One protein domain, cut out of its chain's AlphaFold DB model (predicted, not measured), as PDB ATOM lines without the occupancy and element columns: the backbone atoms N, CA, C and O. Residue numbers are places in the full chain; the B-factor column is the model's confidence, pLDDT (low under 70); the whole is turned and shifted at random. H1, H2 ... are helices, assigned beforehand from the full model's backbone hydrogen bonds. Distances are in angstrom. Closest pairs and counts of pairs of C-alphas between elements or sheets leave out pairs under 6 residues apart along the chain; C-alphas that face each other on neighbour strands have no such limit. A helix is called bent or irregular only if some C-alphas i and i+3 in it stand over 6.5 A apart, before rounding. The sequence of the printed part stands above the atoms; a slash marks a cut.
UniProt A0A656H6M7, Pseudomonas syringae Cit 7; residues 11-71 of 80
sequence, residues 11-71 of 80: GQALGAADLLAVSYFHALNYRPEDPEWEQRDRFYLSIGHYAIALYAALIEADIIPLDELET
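AT A GLANCE: This is residues 11 to 71 of the 80 residues of a protein of Pseudomonas syringae Cit 7 (UniProt A0A656H6M7). Look first for H3, the longest helix: H2 packs at a steep angle on its residues 53 to 58, the short H1 packs on its residues 50 to 53, and H4 is near its last residues. A long loop, residues 28 to 47, leads from the end of H2 round to the beginning of H3. You will find 61 residues with four named helices, H1 to H4 in chain order, and no named strand: the class is all helix. The whole is compact, with a radius of gyration of the C-alphas of 11.6 A and spans of 33 by 25 by 18 A.

HOW THE PARTS SIT: Start at H3, residues 48 to 60, which is irregular: C-alphas 49 and 52 are 7.8 A apart. H2, residues 17 to 27, touches residues 53 to 58 of H3 alone; their closest C-alphas, Ala 17 and Ala 53, are 6.4 A apart. These two run the same way at a steep tilt of 51 degrees. H1, residues 11 to 14, touches residues 50 to 53 of H3 alone, the closest C-alphas being Ala 13 and Tyr 50 at 4.8 A. H4, residues 66 to 71, is close to H3 but not clearly touching; the closest C-alphas, Ile 59 and Leu 66, are 5.7 A apart. H3 and H4 run opposite ways at a shallow tilt of 34.8 degrees, only just short of steep. H4 is apart from H1 and H2, while H1 and H2 meet only through their link. Every O i to N i+4 pair is within hydrogen-bond range in H2, against 6 of 9 in H3 and 0 of 2 in H4, where 3 of 3 O i to N i+3 pairs are; H1 is too short for an i+4 pair.

IN THESE COORDINATES: Find C-alpha 48 at (13.985, 49.647, 14.180); from there H3 runs 18.8 A to C-alpha 60. H2 covers 14.2 A, H4 10.3 A and H1 5.5 A. H1 begins at C-alpha 11, (26.828, 51.287, 8.193), and H4 ends at C-alpha 71, (14.904, 35.203, 3.305).

THE WHOLE: The two C-alphas farthest apart, Gly 11 and Glu 38, are 33.9 A apart. The printed part has no cut; the link from H2 to H3 is long, the other two are tight. The mean pLDDT of the printed part is 96.4, and no printed residue is under 70.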
ATOM      1  N   GLY A  11      25.826  50.416   7.570       88.75
ATOM      2  CA  GLY A  11      26.828  51.287   8.193       88.75
ATOM      3  C   GLY A  11      26.421  51.766   9.585       88.75
ATOM      4  O   GLY A  11      27.228  51.739  10.511       88.75
ATOM      5  N   GLN A  12      25.160  52.161   9.755       87.00
ATOM      6  CA  GLN A  12      24.660  52.584  11.057       87.00
ATOM      7  C   GLN A  12      24.444  51.409  12.018       87.00
ATOM      8  O   GLN A  12      24.725  51.539  13.209       87.00
ATOM      9  N   ALA A  13      23.994  50.262  11.504       91.69
ATOM     10  CA  ALA A  13      23.774  49.062  12.302       91.69
ATOM     11  C   ALA A  13      25.086  48.512  12.894       91.69
ATOM     12  O   ALA A  13      25.094  48.070  14.041       91.69
ATOM     13  N   LEU A  14      26.210  48.637  12.176       94.50
ATOM     14  CA  LEU A  14      27.540  48.306  12.706       94.50
ATOM     15  C   LEU A  14      27.895  49.122  13.960       94.50
ATOM     16  O   LEU A  14      28.553  48.604  14.854       94.50
ATOM     17  N   GLY A  15      27.411  50.363  14.074       94.69
ATOM     18  CA  GLY A  15      27.610  51.186  15.271       94.69
ATOM     19  C   GLY A  15      26.900  50.658  16.525       94.69
ATOM     20  O   GLY A  15      27.253  51.054  17.632       94.69
ATOM     21  N   ALA A  16      25.916  49.765  16.373       95.12
ATOM     22  CA  ALA A  16      25.210  49.121  17.481       95.12
ATOM     23  C   ALA A  16      25.721  47.699  17.785       95.12
ATOM     24  O   ALA A  16      25.216  47.070  18.715       95.12
ATOM     25  N   ALA A  17      26.701  47.188  17.029       96.62
ATOM     26  CA  ALA A  17      27.143  45.797  17.117       96.62
ATOM     27  C   ALA A  17      27.674  45.430  18.512       96.62
ATOM     28  O   ALA A  17      27.209  44.455  19.095       96.62
ATOM     29  N   ASP A  18      28.562  46.245  19.088       97.69
ATOM     30  CA  ASP A  18      29.126  45.987  20.423       97.69
ATOM     31  C   ASP A  18      28.050  46.012  21.517       97.69
ATOM     32  O   ASP A  18      28.048  45.181  22.425       97.69
ATOM     33  N   LEU A  19      27.090  46.941  21.411       97.44
ATOM     34  CA  LEU A  19      25.964  47.031  22.342       97.44
ATOM     35  C   LEU A  19      25.109  45.764  22.285       97.44
ATOM     36  O   LEU A  19      24.746  45.223  23.330       97.44
ATOM     37  N   LEU A  20      24.782  45.292  21.083       98.00
ATOM     38  CA  LEU A  20      23.993  44.077  20.898       98.00
ATOM     39  C   LEU A  20      24.757  42.837  21.362       98.00
ATOM     40  O   LEU A  20      24.165  41.997  22.034       98.00
ATOM     41  N   ALA A  21      26.062  42.764  21.095       98.38
ATOM     42  CA  ALA A  21      26.898  41.660  21.541       98.38
ATOM     43  C   ALA A  21      26.923  41.563  23.077       98.38
ATOM     44  O   ALA A  21      26.626  40.516  23.645       98.38
ATOM     45  N   VAL A  22      27.188  42.671  23.773       98.50
ATOM     46  CA  VAL A  22      27.145  42.688  25.244       98.50
ATOM     47  C   VAL A  22      25.735  42.404  25.769       98.50
ATOM     48  O   VAL A  22      25.582  41.687  26.756       98.50
ATOM     49  N   SER A  23      24.692  42.924  25.116       98.31
ATOM     50  CA  SER A  23      23.311  42.669  25.538       98.31
ATOM     51  C   SER A  23      22.980  41.178  25.473       98.31
ATOM     52  O   SER A  23      22.622  40.596  26.492       98.31
ATOM     53  N   TYR A  24      23.146  40.541  24.313       98.25
ATOM     54  CA  TYR A  24      22.700  39.163  24.097       98.25
ATOM     55  C   TYR A  24      23.660  38.104  24.642       98.25
ATOM     56  O   TYR A  24      23.206  37.039  25.036       98.25
ATOM     57  N   PHE A  25      24.963  38.370  24.719       98.25
ATOM     58  CA  PHE A  25      25.934  37.345  25.129       98.25
ATOM     59  C   PHE A  25      26.485  37.547  26.541       98.25
ATOM     60  O   PHE A  25      27.329  36.772  26.988       98.25
ATOM     61  N   HIS A  26      26.031  38.580  27.260       98.19
ATOM     62  CA  HIS A  26      26.506  38.839  28.619       98.19
ATOM     63  C   HIS A  26      25.436  39.356  29.585       98.19
ATOM     64  O   HIS A  26      25.398  38.901  30.726       98.19
ATOM     65  N   ALA A  27      24.605  40.316  29.172       98.44
ATOM     66  CA  ALA A  27      23.735  41.034  30.106       98.44
ATOM     67  C   ALA A  27      22.323  40.444  30.240       98.44
ATOM     68  O   ALA A  27      21.798  40.393  31.349       98.44
ATOM     69  N   LEU A  28      21.696  40.051  29.129       98.44
ATOM     70  CA  LEU A  28      20.309  39.590  29.111       98.44
ATOM     71  C   LEU A  28      20.200  38.138  29.577       98.44
ATOM     72  O   LEU A  28      20.962  37.272  29.151       98.44
ATOM     73  N   ASN A  29      19.180  37.864  30.381       98.31
ATOM     74  CA  ASN A  29      18.778  36.520  30.759       98.31
ATOM     75  C   ASN A  29      17.623  36.041  29.870       98.31
ATOM     76  O   ASN A  29      16.504  36.549  29.951       98.31
ATOM     77  N   TYR A  30      17.875  35.052  29.017       98.06
ATOM     78  CA  TYR A  30      16.878  34.452  28.130       98.06
ATOM     79  C   TYR A  30      17.226  32.989  27.835       98.06
ATOM     80  O   TYR A  30      18.285  32.496  28.223       98.06
ATOM     81  N   ARG A  31      16.306  32.283  27.173       98.12
ATOM     82  CA  ARG A  31      16.503  30.918  26.675       98.12
ATOM     83  C   ARG A  31      16.326  30.939  25.159       98.12
ATOM     84  O   ARG A  31      15.215  31.252  24.730       98.12
ATOM     85  N   PRO A  32      17.369  30.656  24.364       96.94
ATOM     86  CA  PRO A  32      17.258  30.630  22.907       96.94
ATOM     87  C   PRO A  32      16.130  29.721  22.405       96.94
ATOM     88  O   PRO A  32      15.371  30.097  21.515       96.94
ATOM     89  N   GLU A  33      15.957  28.564  23.045       97.44
ATOM     90  CA  GLU A  33      14.990  27.533  22.655       97.44
ATOM     91  C   GLU A  33      13.565  27.808  23.162       97.44
ATOM     92  O   GLU A  33      12.627  27.111  22.777       97.44
ATOM     93  N   ASP A  34      13.394  28.813  24.027       97.56
ATOM     94  CA  ASP A  34      12.099  29.241  24.563       97.56
ATOM     95  C   ASP A  34      11.976  30.779  24.521       97.56
ATOM     96  O   ASP A  34      12.024  31.447  25.563       97.56
ATOM     97  N   PRO A  35      11.813  31.382  23.321       94.00
ATOM     98  CA  PRO A  35      11.683  32.834  23.167       94.00
ATOM     99  C   PRO A  35      10.443  33.420  23.855       94.00
ATOM    100  O   PRO A  35      10.365  34.633  24.069       94.00
ATOM    101  N   GLU A  36       9.465  32.579  24.198       95.81
ATOM    102  CA  GLU A  36       8.249  32.972  24.908       95.81
ATOM    103  C   GLU A  36       8.386  32.874  26.431       95.81
ATOM    104  O   GLU A  36       7.483  33.323  27.138       95.81
ATOM    105  N   TRP A  37       9.527  32.397  26.948       98.06
ATOM    106  CA  TRP A  37       9.776  32.259  28.380       98.06
ATOM    107  C   TRP A  37       9.398  33.534  29.146       98.06
ATOM    108  O   TRP A  37       9.950  34.615  28.915       98.06
ATOM    109  N   GLU A  38       8.440  33.406  30.068       97.94
ATOM    110  CA  GLU A  38       7.802  34.546  30.743       97.94
ATOM    111  C   GLU A  38       8.802  35.420  31.518       97.94
ATOM    112  O   GLU A  38       8.660  36.638  31.564       97.94
ATOM    113  N   GLN A  39       9.832  34.800  32.103       98.31
ATOM    114  CA  GLN A  39      10.812  35.468  32.973       98.31
ATOM    115  C   GLN A  39      12.044  35.999  32.226       98.31
ATOM    116  O   GLN A  39      13.000  36.426  32.871       98.31
ATOM    117  N   ARG A  40      12.056  35.949  30.888       98.44
ATOM    118  CA  ARG A  40      13.170  36.490  30.102       98.44
ATOM    119  C   ARG A  40      13.255  38.010  30.235       98.44
ATOM    120  O   ARG A  40      12.235  38.705  30.293       98.44
ATOM    121  N   ASP A  41      14.469  38.529  30.146       98.62
ATOM    122  CA  ASP A  41      14.675  39.946  29.892       98.62
ATOM    123  C   ASP A  41      14.205  40.314  28.479       98.62
ATOM    124  O   ASP A  41      14.241  39.510  27.544       98.62
ATOM    125  N   ARG A  42      13.742  41.555  28.309       97.44
ATOM    126  CA  ARG A  42      13.173  42.039  27.045       97.44
ATOM    127  C   ARG A  42      14.046  43.141  26.468       97.44
ATOM    128  O   ARG A  42      14.236  44.181  27.093       97.44
ATOM    129  N   PHE A  43      14.516  42.935  25.245       97.69
ATOM    130  CA  PHE A  43      15.230  43.944  24.473       97.69
ATOM    131  C   PHE A  43      14.282  44.609  23.467       97.69
ATOM    132  O   PHE A  43      13.570  43.921  22.738       97.69
ATOM    133  N   TYR A  44      14.278  45.943  23.402       97.00
ATOM    134  CA  TYR A  44      13.470  46.705  22.445       97.00
ATOM    135  C   TYR A  44      14.346  47.652  21.621       97.00
ATOM    136  O   TYR A  44      14.917  48.612  22.143       97.00
ATOM    137  N   LEU A  45      14.415  47.410  20.311       96.69
ATOM    138  CA  LEU A  45      15.141  48.266  19.380       96.69
ATOM    139  C   LEU A  45      14.239  49.402  18.882       96.69
ATOM    140  O   LEU A  45      13.598  49.294  17.842       96.69
ATOM    141  N   SER A  46      14.222  50.520  19.611       96.50
ATOM    142  CA  SER A  46      13.436  51.709  19.227       96.50
ATOM    143  C   SER A  46      13.826  52.267  17.847       96.50
ATOM    144  O   SER A  46      12.993  52.751  17.085       96.50
ATOM    145  N   ILE A  47      15.104  52.138  17.479       94.12
ATOM    146  CA  ILE A  47      15.651  52.485  16.161       94.12
ATOM    147  C   ILE A  47      15.522  51.307  15.186       94.12
ATOM    148  O   ILE A  47      16.511  50.778  14.688       94.12
ATOM    149  N   GLY A  48      14.284  50.886  14.914       93.19
ATOM    150  CA  GLY A  48      13.985  49.647  14.180       93.19
ATOM    151  C   GLY A  48      14.641  49.518  12.799       93.19
ATOM    152  O   GLY A  48      14.892  48.414  12.339       93.19
ATOM    153  N   HIS A  49      15.027  50.625  12.163       92.25
ATOM    154  CA  HIS A  49      15.772  50.603  10.904       92.25
ATOM    155  C   HIS A  49      17.180  49.973  11.025       92.25
ATOM    156  O   HIS A  49      17.783  49.647  10.007       92.25
ATOM    157  N   TYR A  50      17.696  49.736  12.241       95.00
ATOM    158  CA  TYR A  50      18.935  48.976  12.489       95.00
ATOM    159  C   TYR A  50      18.691  47.471  12.691       95.00
ATOM    160  O   TYR A  50      19.591  46.752  13.127       95.00
ATOM    161  N   ALA A  51      17.490  46.984  12.365       94.75
ATOM    162  CA  ALA A  51      17.069  45.594  12.526       94.75
ATOM    163  C   ALA A  51      18.085  44.568  12.007       94.75
ATOM    164  O   ALA A  51      18.279  43.547  12.652       94.75
ATOM    165  N   ILE A  52      18.816  44.866  10.927       95.19
ATOM    166  CA  ILE A  52      19.842  43.964  10.384       95.19
ATOM    167  C   ILE A  52      20.911  43.548  11.413       95.19
ATOM    168  O   ILE A  52      21.339  42.398  11.404       95.19
ATOM    169  N   ALA A  53      21.325  44.435  12.327       96.19
ATOM    170  CA  ALA A  53      22.267  44.060  13.386       96.19
ATOM    171  C   ALA A  53      21.585  43.264  14.504       96.19
ATOM    172  O   ALA A  53      22.188  42.348  15.055       96.19
ATOM    173  N   LEU A  54      20.325  43.579  14.822       97.00
ATOM    174  CA  LEU A  54      19.555  42.802  15.792       97.00
ATOM    175  C   LEU A  54      19.324  41.374  15.291       97.00
ATOM    176  O   LEU A  54      19.547  40.438  16.044       97.00
ATOM    177  N   TYR A  55      18.942  41.193  14.027       97.00
ATOM    178  CA  TYR A  55      18.783  39.871  13.422       97.00
ATOM    179  C   TYR A  55      20.091  39.084  13.434       97.00
ATOM    180  O   TYR A  55      20.071  37.906  13.762       97.00
ATOM    181  N   ALA A  56      21.231  39.735  13.177       96.62
ATOM    182  CA  ALA A  56      22.533  39.086  13.301       96.62
ATOM    183  C   ALA A  56      22.779  38.599  14.739       96.62
ATOM    184  O   ALA A  56      23.144  37.448  14.934       96.62
ATOM    185  N   ALA A  57      22.508  39.435  15.746       97.75
ATOM    186  CA  ALA A  57      22.650  39.037  17.145       97.75
ATOM    187  C   ALA A  57      21.695  37.896  17.540       97.75
ATOM    188  O   ALA A  57      22.104  37.001  18.269       97.75
ATOM    189  N   LEU A  58      20.449  37.900  17.052       97.56
ATOM    190  CA  LEU A  58      19.470  36.837  17.313       97.56
ATOM    191  C   LEU A  58      19.846  35.508  16.646       97.56
ATOM    192  O   LEU A  58      19.585  34.456  17.224       97.56
ATOM    193  N   ILE A  59      20.452  35.558  15.455       97.56
ATOM    194  CA  ILE A  59      20.978  34.375  14.764       97.56
ATOM    195  C   ILE A  59      22.164  33.791  15.535       97.56
ATOM    196  O   ILE A  59      22.170  32.608  15.845       97.56
ATOM    197  N   GLU A  60      23.136  34.625  15.907       98.00
ATOM    198  CA  GLU A  60      24.309  34.194  16.688       98.00
ATOM    199  C   GLU A  60      23.941  33.727  18.110       98.00
ATOM    200  O   GLU A  60      24.683  32.977  18.735       98.00
ATOM    201  N   ALA A  61      22.797  34.173  18.638       97.62
ATOM    202  CA  ALA A  61      22.230  33.729  19.910       97.62
ATOM    203  C   ALA A  61      21.381  32.450  19.801       97.62
ATOM    204  O   ALA A  61      20.736  32.089  20.784       97.62
ATOM    205  N   ASP A  62      21.328  31.805  18.628       97.31
ATOM    206  CA  ASP A  62      20.524  30.608  18.332       97.31
ATOM    207  C   ASP A  62      19.000  30.783  18.536       97.31
ATOM    208  O   ASP A  62      18.249  29.810  18.604       97.31
ATOM    209  N   ILE A  63      18.507  32.028  18.599       97.06
ATOM    210  CA  ILE A  63      17.065  32.333  18.672       97.06
ATOM    211  C   ILE A  63      16.420  32.190  17.286       97.06
ATOM    212  O   ILE A  63      15.255  31.802  17.164       97.06
ATOM    213  N   ILE A  64      17.166  32.542  16.236       96.38
ATOM    214  CA  ILE A  64      16.734  32.460  14.840       96.38
ATOM    215  C   ILE A  64      17.714  31.555  14.080       96.38
ATOM    216  O   ILE A  64      18.920  31.771  14.163       96.38
ATOM    217  N   PRO A  65      17.232  30.562  13.318       96.31
ATOM    218  CA  PRO A  65      18.070  29.753  12.440       96.31
ATOM    219  C   PRO A  65      18.888  30.582  11.434       96.31
ATOM    220  O   PRO A  65      18.389  31.529  10.826       96.31
ATOM    221  N   LEU A  66      20.148  30.190  11.214       96.38
ATOM    222  CA  LEU A  66      21.057  30.871  10.283       96.38
ATOM    223  C   LEU A  66      20.530  30.906   8.839       96.38
ATOM    224  O   LEU A  66      20.795  31.863   8.116       96.38
ATOM    225  N   ASP A  67      19.793  29.886   8.404       95.94
ATOM    226  CA  ASP A  67      19.261  29.773   7.044       95.94
ATOM    227  C   ASP A  67      18.196  30.830   6.711       95.94
ATOM    228  O   ASP A  67      18.047  31.193   5.544       95.94
ATOM    229  N   GLU A  68      17.533  31.425   7.707       95.69
ATOM    230  CA  GLU A  68      16.609  32.547   7.473       95.69
ATOM    231  C   GLU A  68      17.306  33.831   7.022       95.69
ATOM    232  O   GLU A  68      16.671  34.738   6.482       95.69
ATOM    233  N   LEU A  69      18.630  33.913   7.158       94.06
ATOM    234  CA  LEU A  69      19.420  35.012   6.606       94.06
ATOM    235  C   LEU A  69      19.181  35.216   5.098       94.06
ATOM    236  O   LEU A  69      19.303  36.352   4.613       94.06
ATOM    237  N   GLU A  70      18.863  34.132   4.387       94.38
ATOM    238  CA  GLU A  70      18.592  34.093   2.946       94.38
ATOM    239  C   GLU A  70      17.194  34.610   2.584       94.38
ATOM    240  O   GLU A  70      16.963  34.992   1.439       94.38
ATOM    241  N   THR A  71      16.262  34.680   3.539       94.69
ATOM    242  CA  THR A  71      14.904  35.203   3.305       94.69
ATOM    243  C   THR A  71      14.765  36.673   3.700       94.69
ATOM    244  O   THR A  71      13.675  37.235   3.636       94.69
TER     245      THR A  71